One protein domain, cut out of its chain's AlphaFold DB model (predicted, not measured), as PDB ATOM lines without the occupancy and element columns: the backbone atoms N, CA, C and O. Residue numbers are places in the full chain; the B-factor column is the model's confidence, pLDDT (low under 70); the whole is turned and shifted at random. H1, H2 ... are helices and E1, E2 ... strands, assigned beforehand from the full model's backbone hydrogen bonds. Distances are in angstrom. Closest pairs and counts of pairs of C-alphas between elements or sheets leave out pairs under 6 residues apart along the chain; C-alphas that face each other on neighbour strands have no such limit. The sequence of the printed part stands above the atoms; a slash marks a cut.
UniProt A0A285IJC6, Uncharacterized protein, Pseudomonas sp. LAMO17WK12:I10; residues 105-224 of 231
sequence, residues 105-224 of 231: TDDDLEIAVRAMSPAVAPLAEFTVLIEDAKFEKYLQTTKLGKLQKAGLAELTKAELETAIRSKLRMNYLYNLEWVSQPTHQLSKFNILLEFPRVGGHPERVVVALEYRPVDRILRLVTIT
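What this domain is: This is residues 105 to 224 of the 231 residues of an uncharacterized protein of Pseudomonas sp. LAMO17WK12:I10 (UniProt A0A285IJC6). A long, twisted sheet of five strands runs through the domain, with helix H4 packed on one face of it, while H1, H2 and H3 only graze the sheet. The tip of the hairpin E2 and E3, residues 180 to 185, sticks out from the body. The printed part has 120 residues, with four named helices and five named strands in the order H1 E1 H2 H3 H4 E2 E3 E4 E5. The mixed sheet runs E1 E5 E4 E3 E2, and the class is mixed, helices and strands. The whole is compact, with a radius of gyration of the C-alphas of 14.6 A and spans of 44 by 36 by 22 A.

Where its parts are: The longest strand, E3, covers residues 184 to 195 and measures 31.9 A, bending by 55 degrees at residue 187. E4 is residues 203 to 212, 27.8 A long, and E2 is residues 174 to 181, 21.0 A long. E5, residues 217 to 224, measures 20.2 A, bends by 51 degrees at residue 221 and ends with C-alpha 224 at (10.377, -43.420, -27.373). E1 is residues 127 to 129, 6.1 A. H4, residues 157 to 168, is the longest helix at 16.6 A. H1 is residues 107 to 114, 10.5 A, beginning with C-alpha 107 at (23.467, -44.701, -3.373). H2 is residues 132 to 139, 9.9 A, and H3 is residues 144 to 149, 8.6 A.

How they stand to each other: E2 E3 E4 E5 form a meander, each strand the antiparallel neighbour of the one before. N 191 and O 207 of E3 and E4 are 2.9 A apart, within hydrogen-bond range, as are N 179 and O 186 of E2 and E3 at 2.8 A and N 219 and O 210 of E5 and E4 at 3.0 A. The edge strand E1 is parallel to E5, with N 218 and O 127 at 2.8 A. With H4 on one face, the sheet makes two layers; the closest C-alphas of H4 and E1 are those of Glu 161 and Val 128, 5.5 A apart. H2 and H4 are close but not clearly touching, with C-alphas 135 and 157 at 6.6 A, and about perpendicular at 78 degrees. H1 grazes the sheet with residues 112 to 113 and is apart from H2, H3 and H4. In H1, H2, H3 and H4 every O i to N i+4 pair is within hydrogen-bond range.

The domain as a whole: The two C-alphas farthest apart, those of Pro 182 and Gly 199, are 48.0 A apart. The printed part has no cut. The link from H1 to E1, 12 residues, is long. Mean pLDDT of the printed part is 86.3; residues 105 to 108 are under 70.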
ATOM      1  N   THR A 105      18.642 -49.094  -0.327       54.69
ATOM      2  CA  THR A 105      19.354 -47.800  -0.563       54.69
ATOM      3  C   THR A 105      19.418 -47.458  -2.066       54.69
ATOM      4  O   THR A 105      19.287 -48.346  -2.911       54.69
ATOM      5  N   ASP A 106      19.645 -46.173  -2.394       62.28
ATOM      6  CA  ASP A 106      19.737 -45.611  -3.762       62.28
ATOM      7  C   ASP A 106      21.139 -45.081  -4.137       62.28
ATOM      8  O   ASP A 106      21.288 -44.386  -5.144       62.28
ATOM      9  N   ASP A 107      22.169 -45.394  -3.347       66.31
ATOM     10  CA  ASP A 107      23.467 -44.701  -3.373       66.31
ATOM     11  C   ASP A 107      24.104 -44.624  -4.776       66.31
ATOM     12  O   ASP A 107      24.610 -43.574  -5.175       66.31
ATOM     13  N   ASP A 108      23.999 -45.695  -5.571       69.38
ATOM     14  CA  ASP A 108      24.537 -45.755  -6.940       69.38
ATOM     15  C   ASP A 108      23.867 -44.732  -7.885       69.38
ATOM     16  O   ASP A 108      24.532 -44.087  -8.702       69.38
ATOM     17  N   LEU A 109      22.542 -44.566  -7.786       76.69
ATOM     18  CA  LEU A 109      21.788 -43.625  -8.621       76.69
ATOM     19  C   LEU A 109      22.053 -42.186  -8.195       76.69
ATOM     20  O   LEU A 109      22.163 -41.306  -9.050       76.69
ATOM     21  N   GLU A 110      22.195 -41.952  -6.890       77.19
ATOM     22  CA  GLU A 110      22.556 -40.639  -6.363       77.19
ATOM     23  C   GLU A 110      23.937 -40.195  -6.841       77.19
ATOM     24  O   GLU A 110      24.094 -39.052  -7.271       77.19
ATOM     25  N   ILE A 111      24.932 -41.087  -6.819       77.44
ATOM     26  CA  ILE A 111      26.273 -40.797  -7.345       77.44
ATOM     27  C   ILE A 111      26.191 -40.411  -8.828       77.44
ATOM     28  O   ILE A 111      26.790 -39.412  -9.234       77.44
ATOM     29  N   ALA A 112      25.410 -41.144  -9.626       80.12
ATOM     30  CA  ALA A 112      25.260 -40.866 -11.051       80.12
ATOM     31  C   ALA A 112      24.659 -39.474 -11.326       80.12
ATOM     32  O   ALA A 112      25.188 -38.729 -12.149       80.12
ATOM     33  N   VAL A 113      23.594 -39.073 -10.619       81.81
ATOM     34  CA  VAL A 113      22.988 -37.739 -10.828       81.81
ATOM     35  C   VAL A 113      23.817 -36.598 -10.243       81.81
ATOM     36  O   VAL A 113      23.782 -35.491 -10.781       81.81
ATOM     37  N   ARG A 114      24.626 -36.850  -9.204       82.31
ATOM     38  CA  ARG A 114      25.597 -35.870  -8.675       82.31
ATOM     39  C   ARG A 114      26.688 -35.528  -9.689       82.31
ATOM     40  O   ARG A 114      27.191 -34.411  -9.677       82.31
ATOM     41  N   ALA A 115      27.012 -36.432 -10.612       82.69
ATOM     42  CA  ALA A 115      27.919 -36.113 -11.715       82.69
ATOM     43  C   ALA A 115      27.333 -35.073 -12.693       82.69
ATOM     44  O   ALA A 115      28.081 -34.435 -13.430       82.69
ATOM     45  N   MET A 116      26.007 -34.886 -12.707       84.06
ATOM     46  CA  MET A 116      25.327 -33.961 -13.619       84.06
ATOM     47  C   MET A 116      25.093 -32.570 -13.028       84.06
ATOM     48  O   MET A 116      24.819 -31.635 -13.776       84.06
ATOM     49  N   SER A 117      25.140 -32.405 -11.705       84.31
ATOM     50  CA  SER A 117      24.861 -31.116 -11.073       84.31
ATOM     51  C   SER A 117      25.539 -30.981  -9.711       84.31
ATOM     52  O   SER A 117      25.535 -31.939  -8.942       84.31
ATOM     53  N   PRO A 118      26.034 -29.779  -9.355       82.62
ATOM     54  CA  PRO A 118      26.518 -29.506  -8.005       82.62
ATOM     55  C   PRO A 118      25.393 -29.473  -6.955       82.62
ATOM     56  O   PRO A 118      25.675 -29.542  -5.761       82.62
ATOM     57  N   ALA A 119      24.127 -29.346  -7.369       85.31
ATOM     58  CA  ALA A 119      22.992 -29.385  -6.458       85.31
ATOM     59  C   ALA A 119      22.669 -30.836  -6.066       85.31
ATOM     60  O   ALA A 119      22.435 -31.690  -6.923       85.31
ATOM     61  N   VAL A 120      22.634 -31.094  -4.757       76.25
ATOM     62  CA  VAL A 120      22.405 -32.426  -4.187       76.25
ATOM     63  C   VAL A 120      20.981 -32.512  -3.646       76.25
ATOM     64  O   VAL A 120      20.610 -31.754  -2.752       76.25
ATOM     65  N   ALA A 121      20.194 -33.446  -4.176       81.44
ATOM     66  CA  ALA A 121      18.884 -33.806  -3.646       81.44
ATOM     67  C   ALA A 121      18.614 -35.303  -3.901       81.44
ATOM     68  O   ALA A 121      18.924 -35.782  -4.997       81.44
ATOM     69  N   PRO A 122      18.043 -36.049  -2.936       80.56
ATOM     70  CA  PRO A 122      17.680 -37.452  -3.138       80.56
ATOM     71  C   PRO A 122      16.624 -37.597  -4.234       80.56
ATOM     72  O   PRO A 122      15.618 -36.885  -4.222       80.56
ATOM     73  N   LEU A 123      16.788 -38.556  -5.153       81.50
ATOM     74  CA  LEU A 123      15.837 -38.767  -6.259       81.50
ATOM     75  C   LEU A 123      14.409 -39.080  -5.783       81.50
ATOM     76  O   LEU A 123      13.447 -38.771  -6.484       81.50
ATOM     77  N   ALA A 124      14.253 -39.641  -4.580       80.56
ATOM     78  CA  ALA A 124      12.951 -39.899  -3.964       80.56
ATOM     79  C   ALA A 124      12.115 -38.620  -3.734       80.56
ATOM     80  O   ALA A 124      10.877 -38.674  -3.753       80.56
ATOM     81  N   GLU A 125      12.779 -37.474  -3.557       86.06
ATOM     82  CA  GLU A 125      12.154 -36.166  -3.333       86.06
ATOM     83  C   GLU A 125      11.730 -35.474  -4.636       86.06
ATOM     84  O   GLU A 125      11.054 -34.446  -4.590       86.06
ATOM     85  N   PHE A 126      12.099 -36.021  -5.799       90.31
ATOM     86  CA  PHE A 126      11.773 -35.408  -7.080       90.31
ATOM     87  C   PHE A 126      10.343 -35.719  -7.506       90.31
ATOM     88  O   PHE A 126       9.843 -36.844  -7.400       90.31
ATOM     89  N   THR A 127       9.705 -34.705  -8.078       94.38
ATOM     90  CA  THR A 127       8.421 -34.843  -8.760       94.38
ATOM     91  C   THR A 127       8.663 -35.072 -10.245       94.38
ATOM     92  O   THR A 127       9.377 -34.306 -10.894       94.38
ATOM     93  N   VAL A 128       8.060 -36.123 -10.801       95.50
ATOM     94  CA  VAL A 128       8.001 -36.295 -12.255       95.50
ATOM     95  C   VAL A 128       6.926 -35.360 -12.791       95.50
ATOM     96  O   VAL A 128       5.789 -35.421 -12.337       95.50
ATOM     97  N   LEU A 129       7.297 -34.509 -13.747       97.19
ATOM     98  CA  LEU A 129       6.406 -33.518 -14.341       97.19
ATOM     99  C   LEU A 129       6.238 -33.769 -15.838       97.19
ATOM    100  O   LEU A 129       7.206 -33.738 -16.607       97.19
ATOM    101  N   ILE A 130       4.992 -33.912 -16.266       96.88
ATOM    102  CA  ILE A 130       4.579 -33.823 -17.658       96.88
ATOM    103  C   ILE A 130       3.773 -32.530 -17.803       96.88
ATOM    104  O   ILE A 130       2.717 -32.363 -17.205       96.88
ATOM    105  N   GLU A 131       4.272 -31.586 -18.600       96.00
ATOM    106  CA  GLU A 131       3.531 -30.351 -18.887       96.00
ATOM    107  C   GLU A 131       2.219 -30.668 -19.626       96.00
ATOM    108  O   GLU A 131       2.211 -31.514 -20.526       96.00
ATOM    109  N   ASP A 132       1.128 -29.960 -19.312       93.62
ATOM    110  CA  ASP A 132      -0.198 -30.200 -19.916       93.62
ATOM    111  C   ASP A 132      -0.146 -30.144 -21.439       93.62
ATOM    112  O   ASP A 132      -0.537 -31.085 -22.128       93.62
ATOM    113  N   ALA A 133       0.475 -29.089 -21.977       92.75
ATOM    114  CA  ALA A 133       0.664 -28.937 -23.412       92.75
ATOM    115  C   ALA A 133       1.438 -30.114 -24.026       92.75
ATOM    116  O   ALA A 133       1.161 -30.512 -25.156       92.75
ATOM    117  N   LYS A 134       2.389 -30.706 -23.296       92.94
ATOM    118  CA  LYS A 134       3.133 -31.873 -23.770       92.94
ATOM    119  C   LYS A 134       2.267 -33.126 -23.765       92.94
ATOM    120  O   LYS A 134       2.313 -33.890 -24.730       92.94
ATOM    121  N   PHE A 135       1.495 -33.346 -22.708       92.44
ATOM    122  CA  PHE A 135       0.595 -34.491 -22.630       92.44
ATOM    123  C   PHE A 135      -0.478 -34.412 -23.722       92.44
ATOM    124  O   PHE A 135      -0.562 -35.294 -24.576       92.44
ATOM    125  N   GLU A 136      -1.219 -33.311 -23.768       90.88
ATOM    126  CA  GLU A 136      -2.372 -33.136 -24.649       90.88
ATOM    127  C   GLU A 136      -1.972 -32.944 -26.114       90.88
ATOM    128  O   GLU A 136      -2.538 -33.577 -27.000       90.88
ATOM    129  N   LYS A 137      -0.979 -32.088 -26.397       90.44
ATOM    130  CA  LYS A 137      -0.674 -31.663 -27.777       90.44
ATOM    131  C   LYS A 137       0.454 -32.436 -28.439       90.44
ATOM    132  O   LYS A 137       0.649 -32.264 -29.639       90.44
ATOM    133  N   TYR A 138       1.212 -33.248 -27.702       89.19
ATOM    134  CA  TYR A 138       2.323 -34.018 -28.269       89.19
ATOM    135  C   TYR A 138       2.186 -35.514 -28.012       89.19
ATOM    136  O   TYR A 138       2.281 -36.308 -28.949       89.19
ATOM    137  N   LEU A 139       1.953 -35.920 -26.764       89.62
ATOM    138  CA  LEU A 139       1.831 -37.333 -26.424       89.62
ATOM    139  C   LEU A 139       0.530 -37.928 -26.978       89.62
ATOM    140  O   LEU A 139       0.597 -38.908 -27.719       89.62
ATOM    141  N   GLN A 140      -0.607 -37.281 -26.719       88.38
ATOM    142  CA  GLN A 140      -1.941 -37.726 -27.145       88.38
ATOM    143  C   GLN A 140      -2.262 -37.465 -28.629       88.38
ATOM    144  O   GLN A 140      -3.274 -37.934 -29.135       88.38
ATOM    145  N   THR A 141      -1.385 -36.781 -29.371       87.38
ATOM    146  CA  THR A 141      -1.567 -36.534 -30.815       87.38
ATOM    147  C   THR A 141      -0.428 -37.139 -31.639       87.38
ATOM    148  O   THR A 141      -0.617 -38.084 -32.399       87.38
ATOM    149  N   THR A 142       0.799 -36.648 -31.452       86.69
ATOM    150  CA  THR A 142       1.973 -36.973 -32.275       86.69
ATOM    151  C   THR A 142       2.565 -38.333 -31.911       86.69
ATOM    152  O   THR A 142       3.114 -39.037 -32.763       86.69
ATOM    153  N   LYS A 143       2.490 -38.726 -30.635       85.69
ATOM    154  CA  LYS A 143       3.010 -40.010 -30.141       85.69
ATOM    155  C   LYS A 143       1.919 -41.030 -29.846       85.69
ATOM    156  O   LYS A 143       2.284 -42.143 -29.470       85.69
ATOM    157  N   LEU A 144       0.642 -40.725 -30.087       84.94
ATOM    158  CA  LEU A 144      -0.475 -41.596 -29.711       84.94
ATOM    159  C   LEU A 144      -0.296 -43.019 -30.243       84.94
ATOM    160  O   LEU A 144      -0.318 -43.967 -29.470       84.94
ATOM    161  N   GLY A 145       0.023 -43.182 -31.530       83.25
ATOM    162  CA  GLY A 145       0.258 -44.511 -32.105       83.25
ATOM    163  C   GLY A 145       1.440 -45.268 -31.477       83.25
ATOM    164  O   GLY A 145       1.451 -46.499 -31.458       83.25
ATOM    165  N   LYS A 146       2.444 -44.563 -30.935       81.44
ATOM    166  CA  LYS A 146       3.544 -45.183 -30.172       81.44
ATOM    167  C   LYS A 146       3.092 -45.565 -28.763       81.44
ATOM    168  O   LYS A 146       3.466 -46.639 -28.306       81.44
ATOM    169  N   LEU A 147       2.279 -44.731 -28.116       84.50
ATOM    170  CA  LEU A 147       1.704 -45.013 -26.801       84.50
ATOM    171  C   LEU A 147       0.716 -46.180 -26.857       84.50
ATOM    172  O   LEU A 147       0.807 -47.076 -26.031       84.50
ATOM    173  N   GLN A 148      -0.145 -46.242 -27.874       85.56
ATOM    174  CA  GLN A 148      -1.074 -47.356 -28.102       85.56
ATOM    175  C   GLN A 148      -0.324 -48.681 -28.237       85.56
ATOM    176  O   GLN A 148      -0.641 -49.654 -27.560       85.56
ATOM    177  N   LYS A 149       0.737 -48.705 -29.054       78.44
ATOM    178  CA  LYS A 149       1.593 -49.893 -29.202       78.44
ATOM    179  C   LYS A 149       2.285 -50.297 -27.899       78.44
ATOM    180  O   LYS A 149       2.590 -51.473 -27.743       78.44
ATOM    181  N   ALA A 150       2.519 -49.344 -27.000       76.88
ATOM    182  CA  ALA A 150       3.088 -49.585 -25.681       76.88
ATOM    183  C   ALA A 150       2.060 -49.835 -24.572       76.88
ATOM    184  O   ALA A 150       2.464 -50.027 -23.430       76.88
ATOM    185  N   GLY A 151       0.760 -49.850 -24.884       79.44
ATOM    186  CA  GLY A 151      -0.294 -49.994 -23.875       79.44
ATOM    187  C   GLY A 151      -0.418 -48.787 -22.937       79.44
ATOM    188  O   GLY A 151      -0.941 -48.920 -21.841       79.44
ATOM    189  N   LEU A 152       0.080 -47.619 -23.356       84.38
ATOM    190  CA  LEU A 152       0.148 -46.389 -22.555       84.38
ATOM    191  C   LEU A 152      -0.883 -45.334 -22.944       84.38
ATOM    192  O   LEU A 152      -0.962 -44.306 -22.283       84.38
ATOM    193  N   ALA A 153      -1.609 -45.534 -24.043       84.06
ATOM    194  CA  ALA A 153      -2.509 -44.511 -24.581       84.06
ATOM    195  C   ALA A 153      -3.630 -44.132 -23.606       84.06
ATOM    196  O   ALA A 153      -3.994 -42.961 -23.530       84.06
ATOM    197  N   GLU A 154      -4.106 -45.117 -22.843       85.81
ATOM    198  CA  GLU A 154      -5.208 -44.963 -21.890       85.81
ATOM    199  C   GLU A 154      -4.756 -44.424 -20.526       85.81
ATOM    200  O   GLU A 154      -5.597 -44.138 -19.680       85.81
ATOM    201  N   LEU A 155      -3.444 -44.283 -20.288       87.19
ATOM    202  CA  LEU A 155      -2.965 -43.704 -19.038       87.19
ATOM    203  C   LEU A 155      -3.233 -42.203 -19.024       87.19
ATOM    204  O   LEU A 155      -2.845 -41.462 -19.933       87.19
ATOM    205  N   THR A 156      -3.817 -41.743 -17.928       92.44
ATOM    206  CA  THR A 156      -3.868 -40.326 -17.594       92.44
ATOM    207  C   THR A 156      -2.459 -39.781 -17.356       92.44
ATOM    208  O   THR A 156      -1.501 -40.511 -17.077       92.44
ATOM    209  N   LYS A 157      -2.329 -38.454 -17.417       94.19
ATOM    210  CA  LYS A 157      -1.075 -37.758 -17.108       94.19
ATOM    211  C   LYS A 157      -0.514 -38.167 -15.736       94.19
ATOM    212  O   LYS A 157       0.660 -38.512 -15.638       94.19
ATOM    213  N   ALA A 158      -1.374 -38.201 -14.716       94.44
ATOM    214  CA  ALA A 158      -1.003 -38.538 -13.342       94.44
ATOM    215  C   ALA A 158      -0.564 -40.004 -13.180       94.44
ATOM    216  O   ALA A 158       0.394 -40.299 -12.459       94.44
ATOM    217  N   GLU A 159      -1.231 -40.935 -13.868       92.25
ATOM    218  CA  GLU A 159      -0.836 -42.348 -13.872       92.25
ATOM    219  C   GLU A 159       0.520 -42.544 -14.551       92.25
ATOM    220  O   GLU A 159       1.356 -43.292 -14.047       92.25
ATOM    221  N   LEU A 160       0.777 -41.835 -15.654       90.88
ATOM    222  CA  LEU A 160       2.061 -41.897 -16.345       90.88
ATOM    223  C   LEU A 160       3.195 -41.291 -15.504       90.88
ATOM    224  O   LEU A 160       4.263 -41.896 -15.403       90.88
ATOM    225  N   GLU A 161       2.971 -40.147 -14.854       94.56
ATOM    226  CA  GLU A 161       3.920 -39.546 -13.902       94.56
ATOM    227  C   GLU A 161       4.243 -40.506 -12.751       94.56
ATOM    228  O   GLU A 161       5.412 -40.725 -12.425       94.56
ATOM    229  N   THR A 162       3.215 -41.145 -12.187       90.56
ATOM    230  CA  THR A 162       3.351 -42.120 -11.098       90.56
ATOM    231  C   THR A 162       4.098 -43.372 -11.554       90.56
ATOM    232  O   THR A 162       4.987 -43.852 -10.849       90.56
ATOM    233  N   ALA A 163       3.809 -43.880 -12.754       87.06
ATOM    234  CA  ALA A 163       4.502 -45.028 -13.326       87.06
ATOM    235  C   ALA A 163       5.995 -44.734 -13.529       87.06
ATOM    236  O   ALA A 163       6.833 -45.512 -13.069       87.06
ATOM    237  N   ILE A 164       6.335 -43.588 -14.133       90.12
ATOM    238  CA  ILE A 164       7.725 -43.135 -14.305       90.12
ATOM    239  C   ILE A 164       8.412 -43.022 -12.938       90.12
ATOM    240  O   ILE A 164       9.499 -43.571 -12.750       90.12
ATOM    241  N   ARG A 165       7.764 -42.372 -11.962       88.56
ATOM    242  CA  ARG A 165       8.315 -42.175 -10.614       88.56
ATOM    243  C   ARG A 165       8.591 -43.499  -9.903       88.56
ATOM    244  O   ARG A 165       9.684 -43.689  -9.381       88.56
ATOM    245  N   SER A 166       7.632 -44.425  -9.918       82.44
ATOM    246  CA  SER A 166       7.746 -45.725  -9.237       82.44
ATOM    247  C   SER A 166       8.909 -46.577  -9.755       82.44
ATOM    248  O   SER A 166       9.468 -47.395  -9.026       82.44
ATOM    249  N   LYS A 167       9.285 -46.379 -11.021       79.19
ATOM    250  CA  LYS A 167      10.322 -47.151 -11.702       79.19
ATOM    251  C   LYS A 167      11.687 -46.478 -11.694       79.19
ATOM    252  O   LYS A 167      12.666 -47.161 -11.979       79.19
ATOM    253  N   LEU A 168      11.770 -45.195 -11.344       79.56
ATOM    254  CA  LEU A 168      13.013 -44.423 -11.341       79.56
ATOM    255  C   LEU A 168      14.116 -45.110 -10.522       79.56
ATOM    256  O   LEU A 168      15.227 -45.280 -11.007       79.56
ATOM    257  N   ARG A 169      13.775 -45.584  -9.319       75.88
ATOM    258  CA  ARG A 169      14.706 -46.248  -8.387       75.88
ATOM    259  C   ARG A 169      15.045 -47.696  -8.764       75.88
ATOM    260  O   ARG A 169      15.965 -48.290  -8.219       75.88
ATOM    261  N   MET A 170      14.284 -48.281  -9.686       75.31
ATOM    262  CA  MET A 170      14.479 -49.656 -10.169       75.31
ATOM    263  C   MET A 170      15.343 -49.717 -11.431       75.31
ATOM    264  O   MET A 170      15.598 -50.801 -11.944       75.31
ATOM    265  N   ASN A 171      15.748 -48.561 -11.956       75.12
ATOM    266  CA  ASN A 171      16.312 -48.411 -13.286       75.12
ATOM    267  C   ASN A 171      17.768 -47.969 -13.249       75.12
ATOM    268  O   ASN A 171      18.177 -47.239 -12.356       75.12
ATOM    269  N   TYR A 172      18.518 -48.321 -14.293       78.38
ATOM    270  CA  TYR A 172      19.738 -47.587 -14.613       78.38
ATOM    271  C   TYR A 172      19.407 -46.242 -15.240       78.38
ATOM    272  O   TYR A 172      18.428 -46.100 -15.980       78.38
ATOM    273  N   LEU A 173      20.279 -45.274 -14.979       85.06
ATOM    274  CA  LEU A 173      20.305 -44.019 -15.708       85.06
ATOM    275  C   LEU A 173      21.202 -44.212 -16.930       85.06
ATOM    276  O   LEU A 173      22.367 -44.587 -16.813       85.06
ATOM    277  N   TYR A 174      20.647 -43.973 -18.110       85.81
ATOM    278  CA  TYR A 174      21.346 -44.083 -19.385       85.81
ATOM    279  C   TYR A 174      21.519 -42.702 -20.008       85.81
ATOM    280  O   TYR A 174      20.741 -41.795 -19.726       85.81
ATOM    281  N   ASN A 175      22.484 -42.558 -20.918       87.56
ATOM    282  CA  ASN A 175      22.685 -41.344 -21.721       87.56
ATOM    283  C   ASN A 175      22.643 -40.054 -20.882       87.56
ATOM    284  O   ASN A 175      21.900 -39.128 -21.210       87.56
ATOM    285  N   LEU A 176      23.400 -40.024 -19.780       90.12
ATOM    286  CA  LEU A 176      23.581 -38.808 -18.994       90.12
ATOM    287  C   LEU A 176      24.239 -37.764 -19.900       90.12
ATOM    288  O   LEU A 176      25.332 -37.980 -20.420       90.12
ATOM    289  N   GLU A 177      23.549 -36.654 -20.120       90.31
ATOM    290  CA  GLU A 177      23.950 -35.629 -21.072       90.31
ATOM    291  C   GLU A 177      23.751 -34.248 -20.452       90.31
ATOM    292  O   GLU A 177      22.658 -33.903 -19.990       90.31
ATOM    293  N   TRP A 178      24.816 -33.447 -20.484       89.62
ATOM    294  CA  TRP A 178      24.762 -32.014 -20.229       89.62
ATOM    295  C   TRP A 178      24.820 -31.278 -21.566       89.62
ATOM    296  O   TRP A 178      25.836 -31.314 -22.261       89.62
ATOM    297  N   VAL A 179      23.741 -30.591 -21.927       88.06
ATOM    298  CA  VAL A 179      23.700 -29.724 -23.105       88.06
ATOM    299  C   VAL A 179      23.878 -28.289 -22.649       88.06
ATOM    300  O   VAL A 179      23.071 -27.777 -21.876       88.06
ATOM    301  N   SER A 180      24.916 -27.635 -23.160       87.25
ATOM    302  CA  SER A 180      25.146 -26.204 -22.978       87.25
ATOM    303  C   SER A 180      25.204 -25.534 -24.344       87.25
ATOM    304  O   SER A 180      26.250 -25.511 -24.990       87.25
ATOM    305  N   GLN A 181      24.061 -25.052 -24.827       88.44
ATOM    306  CA  GLN A 181      23.958 -24.300 -26.076       88.44
ATOM    307  C   GLN A 181      23.435 -22.885 -25.794       88.44
ATOM    308  O   GLN A 181      22.694 -22.693 -24.829       88.44
ATOM    309  N   PRO A 182      23.742 -21.883 -26.643       87.12
ATOM    310  CA  PRO A 182      23.262 -20.512 -26.443       87.12
ATOM    311  C   PRO A 182      21.736 -20.410 -26.315       87.12
ATOM    312  O   PRO A 182      21.221 -19.567 -25.591       87.12
ATOM    313  N   THR A 183      21.011 -21.288 -27.010       86.69
ATOM    314  CA  THR A 183      19.543 -21.304 -27.040       86.69
ATOM    315  C   THR A 183      18.904 -22.098 -25.907       86.69
ATOM    316  O   THR A 183      17.725 -21.903 -25.630       86.69
ATOM    317  N   HIS A 184      19.628 -23.044 -25.304       82.94
ATOM    318  CA  HIS A 184      19.103 -23.865 -24.219       82.94
ATOM    319  C   HIS A 184      20.229 -24.553 -23.447       82.94
ATOM    320  O   HIS A 184      21.211 -25.029 -24.017       82.94
ATOM    321  N   GLN A 185      20.031 -24.667 -22.140       87.56
ATOM    322  CA  GLN A 185      20.864 -25.478 -21.270       87.56
ATOM    323  C   GLN A 185      19.973 -26.526 -20.622       87.56
ATOM    324  O   GLN A 185      18.899 -26.190 -20.120       87.56
ATOM    325  N   LEU A 186      20.374 -27.792 -20.683       90.06
ATOM    326  CA  LEU A 186      19.609 -28.871 -20.071       90.06
ATOM    327  C   LEU A 186      20.533 -29.994 -19.603       90.06
ATOM    328  O   LEU A 186      21.451 -30.406 -20.306       90.06
ATOM    329  N   SER A 187      20.229 -30.522 -18.426       92.75
ATOM    330  CA  SER A 187      20.731 -31.803 -17.939       92.75
ATOM    331  C   SER A 187      19.669 -32.853 -18.195       92.75
ATOM    332  O   SER A 187      18.533 -32.656 -17.773       92.75
ATOM    333  N   LYS A 188      19.985 -33.961 -18.864       93.75
ATOM    334  CA  LYS A 188      19.022 -35.056 -19.062       93.75
ATOM    335  C   LYS A 188      19.660 -36.428 -18.938       93.75
ATOM    336  O   LYS A 188      20.853 -36.600 -19.166       93.75
ATOM    337  N   PHE A 189      18.824 -37.401 -18.631       93.12
ATOM    338  CA  PHE A 189      19.154 -38.814 -18.685       93.12
ATOM    339  C   PHE A 189      17.931 -39.601 -19.155       93.12
ATOM    340  O   PHE A 189      16.807 -39.093 -19.211       93.12
ATOM    341  N   ASN A 190      18.157 -40.859 -19.490       92.62
ATOM    342  CA  ASN A 190      17.142 -41.792 -19.932       92.62
ATOM    343  C   ASN A 190      16.934 -42.891 -18.888       92.62
ATOM    344  O   ASN A 190      17.891 -43.344 -18.266       92.62
ATOM    345  N   ILE A 191      15.703 -43.376 -18.767       88.62
ATOM    346  CA  ILE A 191      15.364 -44.612 -18.048       88.62
ATOM    347  C   ILE A 191      14.570 -45.546 -18.963       88.62
ATOM    348  O   ILE A 191      13.946 -45.091 -19.929       88.62
ATOM    349  N   LEU A 192      14.593 -46.849 -18.676       87.75
ATOM    350  CA  LEU A 192      13.897 -47.863 -19.461       87.75
ATOM    351  C   LEU A 192      12.695 -48.399 -18.682       87.75
ATOM    352  O   LEU A 192      12.820 -49.115 -17.699       87.75
ATOM    353  N   LEU A 193      11.493 -48.092 -19.141       85.56
ATOM    354  CA  LEU A 193      10.281 -48.565 -18.488       85.56
ATOM    355  C   LEU A 193       9.719 -49.785 -19.200       85.56
ATOM    356  O   LEU A 193       9.690 -49.844 -20.429       85.56
ATOM    357  N   GLU A 194       9.244 -50.739 -18.405       85.44
ATOM    358  CA  GLU A 194       8.543 -51.932 -18.868       85.44
ATOM    359  C   GLU A 194       7.071 -51.833 -18.485       85.44
ATOM    360  O   GLU A 194       6.741 -51.667 -17.307       85.44
ATOM    361  N   PHE A 195       6.198 -51.965 -19.478       82.44
ATOM    362  CA  PHE A 195       4.754 -51.917 -19.297       82.44
ATOM    363  C   PHE A 195       4.109 -53.237 -19.716       82.44
ATOM    364  O   PHE A 195       4.478 -53.800 -20.751       82.44
ATOM    365  N   PRO A 196       3.166 -53.767 -18.918       80.38
ATOM    366  CA  PRO A 196       2.522 -55.034 -19.217       80.38
ATOM    367  C   PRO A 196       1.713 -54.942 -20.514       80.38
ATOM    368  O   PRO A 196       1.119 -53.913 -20.829       80.38
ATOM    369  N   ARG A 197       1.659 -56.052 -21.254       79.75
ATOM    370  CA  ARG A 197       0.872 -56.178 -22.482       79.75
ATOM    371  C   ARG A 197       0.007 -57.429 -22.417       79.75
ATOM    372  O   ARG A 197       0.472 -58.491 -22.010       79.75
ATOM    373  N   VAL A 198      -1.243 -57.316 -22.861       75.06
ATOM    374  CA  VAL A 198      -2.156 -58.462 -22.948       75.06
ATOM    375  C   VAL A 198      -1.604 -59.484 -23.947       75.06
ATOM    376  O   VAL A 198      -1.328 -59.144 -25.098       75.06
ATOM    377  N   GLY A 199      -1.445 -60.734 -23.502       74.12
ATOM    378  CA  GLY A 199      -1.094 -61.868 -24.365       74.12
ATOM    379  C   GLY A 199       0.337 -61.871 -24.915       74.12
ATOM    380  O   GLY A 199       0.593 -62.547 -25.907       74.12
ATOM    381  N   GLY A 200       1.270 -61.125 -24.317       79.88
ATOM    382  CA  GLY A 200       2.652 -61.078 -24.793       79.88
ATOM    383  C   GLY A 200       3.650 -60.574 -23.758       79.88
ATOM    384  O   GLY A 200       3.331 -60.381 -22.587       79.88
ATOM    385  N   HIS A 201       4.886 -60.367 -24.208       82.50
ATOM    386  CA  HIS A 201       5.926 -59.787 -23.368       82.50
ATOM    387  C   HIS A 201       5.664 -58.301 -23.070       82.50
ATOM    388  O   HIS A 201       5.042 -57.624 -23.897       82.50
ATOM    389  N   PRO A 202       6.172 -57.779 -21.934       85.25
ATOM    390  CA  PRO A 202       6.115 -56.355 -21.640       85.25
ATOM    391  C   PRO A 202       6.691 -55.508 -22.780       85.25
ATOM    392  O   PRO A 202       7.709 -55.862 -23.386       85.25
ATOM    393  N   GLU A 203       6.062 -54.369 -23.056       85.19
ATOM    394  CA  GLU A 203       6.625 -53.386 -23.976       85.19
ATOM    395  C   GLU A 203       7.641 -52.514 -23.235       85.19
ATOM    396  O   GLU A 203       7.418 -52.097 -22.098       85.19
ATOM    397  N   ARG A 204       8.762 -52.226 -23.902       86.75
ATOM    398  CA  ARG A 204       9.811 -51.352 -23.388       86.75
ATOM    399  C   ARG A 204       9.739 -49.971 -24.014       86.75
ATOM    400  O   ARG A 204       9.646 -49.823 -25.237       86.75
ATOM    401  N   VAL A 205       9.840 -48.951 -23.173       88.31
ATOM    402  CA  VAL A 205       9.933 -47.560 -23.610       88.31
ATOM    403  C   VAL A 205      11.089 -46.863 -22.916       88.31
ATOM    404  O   VAL A 205      11.310 -47.011 -21.719       88.31
ATOM    405  N   VAL A 206      11.830 -46.081 -23.684       90.81
ATOM    406  CA  VAL A 206      12.839 -45.160 -23.178       90.81
ATOM    407  C   VAL A 206      12.152 -43.845 -22.853       90.81
ATOM    408  O   VAL A 206      11.510 -43.233 -23.715       90.81
ATOM    409  N   VAL A 207      12.309 -43.406 -21.613       92.50
ATOM    410  CA  VAL A 207      11.818 -42.123 -21.121       92.50
ATOM    411  C   VAL A 207      13.018 -41.220 -20.900       92.50
ATOM    412  O   VAL A 207      13.887 -41.547 -20.100       92.50
ATOM    413  N   ALA A 208      13.064 -40.099 -21.614       94.31
ATOM    414  CA  ALA A 208      14.073 -39.068 -21.413       94.31
ATOM    415  C   ALA A 208      13.541 -38.024 -20.430       94.31
ATOM    416  O   ALA A 208      12.470 -37.450 -20.662       94.31
ATOM    417  N   LEU A 209      14.288 -37.770 -19.361       94.81
ATOM    418  CA  LEU A 209      13.935 -36.853 -18.283       94.81
ATOM    419  C   LEU A 209      14.984 -35.753 -18.187       94.81
ATOM    420  O   LEU A 209      16.181 -36.026 -18.154       94.81
ATOM    421  N   GLU A 210      14.530 -34.510 -18.134       94.94
ATOM    422  CA  GLU A 210      15.364 -33.376 -17.771       94.94
ATOM    423  C   GLU A 210      15.465 -33.305 -16.250       94.94
ATOM    424  O   GLU A 210      14.455 -33.292 -15.544       94.94
ATOM    425  N   TYR A 211      16.698 -33.243 -15.770       93.62
ATOM    426  CA  TYR A 211      17.050 -33.172 -14.368       93.62
ATOM    427  C   TYR A 211      17.131 -31.713 -13.916       93.62
ATOM    428  O   TYR A 211      18.040 -30.983 -14.316       93.62
ATOM    429  N   ARG A 212      16.177 -31.289 -13.074       93.31
ATOM    430  CA  ARG A 212      16.119 -29.948 -12.469       93.31
ATOM    431  C   ARG A 212      16.275 -30.049 -10.953       93.31
ATOM    432  O   ARG A 212      15.275 -30.093 -10.234       93.31
ATOM    433  N   PRO A 213      17.515 -30.113 -10.449       90.88
ATOM    434  CA  PRO A 213      17.762 -30.398  -9.039       90.88
ATOM    435  C   PRO A 213      17.348 -29.278  -8.089       90.88
ATOM    436  O   PRO A 213      16.888 -29.570  -6.991       90.88
ATOM    437  N   VAL A 214      17.451 -28.012  -8.510       90.81
ATOM    438  CA  VAL A 214      17.038 -26.859  -7.688       90.81
ATOM    439  C   VAL A 214      15.531 -26.893  -7.416       90.81
ATOM    440  O   VAL A 214      15.109 -26.718  -6.277       90.81
ATOM    441  N   ASP A 215      14.738 -27.207  -8.441       93.56
ATOM    442  CA  ASP A 215      13.274 -27.265  -8.346       93.56
ATOM    443  C   ASP A 215      12.755 -28.629  -7.863       93.56
ATOM    444  O   ASP A 215      11.560 -28.785  -7.621       93.56
ATOM    445  N   ARG A 216      13.636 -29.637  -7.756       93.56
ATOM    446  CA  ARG A 216      13.295 -31.047  -7.490       93.56
ATOM    447  C   ARG A 216      12.307 -31.615  -8.514       93.56
ATOM    448  O   ARG A 216      11.362 -32.331  -8.178       93.56
ATOM    449  N   ILE A 217      12.534 -31.299  -9.789       95.06
ATOM    450  CA  ILE A 217      11.678 -31.719 -10.904       95.06
ATOM    451  C   ILE A 217      12.448 -32.637 -11.859       95.06
ATOM    452  O   ILE A 217      13.570 -32.348 -12.275       95.06
ATOM    453  N   LEU A 218      11.801 -33.732 -12.251       94.88
ATOM    454  CA  LEU A 218      12.165 -34.552 -13.403       94.88
ATOM    455  C   LEU A 218      11.156 -34.294 -14.515       94.88
ATOM    456  O   LEU A 218      10.073 -34.880 -14.544       94.88
ATOM    457  N   ARG A 219      11.491 -33.383 -15.429       96.50
ATOM    458  CA  ARG A 219      10.566 -32.983 -16.493       96.50
ATOM    459  C   ARG A 219      10.658 -33.950 -17.663       96.50
ATOM    460  O   ARG A 219      11.738 -34.187 -18.199       96.50
ATOM    461  N   LEU A 220       9.525 -34.470 -18.125       96.19
ATOM    462  CA  LEU A 220       9.499 -35.359 -19.279       96.19
ATOM    463  C   LEU A 220       9.942 -34.626 -20.552       96.19
ATOM    464  O   LEU A 220       9.289 -33.685 -21.007       96.19
ATOM    465  N   VAL A 221      11.010 -35.106 -21.191       94.06
ATOM    466  CA  VAL A 221      11.504 -34.602 -22.482       94.06
ATOM    467  C   VAL A 221      10.874 -35.372 -23.637       94.06
ATOM    468  O   VAL A 221      10.355 -34.758 -24.568       94.06
ATOM    469  N   THR A 222      10.869 -36.702 -23.598       91.38
ATOM    470  CA  THR A 222      10.215 -37.523 -24.628       91.38
ATOM    471  C   THR A 222      10.033 -38.965 -24.161       91.38
ATOM    472  O   THR A 222      10.736 -39.428 -23.266       91.38
ATOM    473  N   ILE A 223       9.113 -39.679 -24.812       90.19
ATOM    474  CA  ILE A 223       8.944 -41.128 -24.691       90.19
ATOM    475  C   ILE A 223       9.163 -41.737 -26.069       90.19
ATOM    476  O   ILE A 223       8.540 -41.336 -27.061       90.19
ATOM    477  N   THR A 224      10.056 -42.717 -26.135       86.25
ATOM    478  CA  THR A 224      10.377 -43.420 -27.373       86.25
ATOM    479  C   THR A 224      10.332 -44.914 -27.133       86.25
ATOM    480  O   THR A 224      10.930 -45.420 -26.194       86.25
TER     481      THR A 224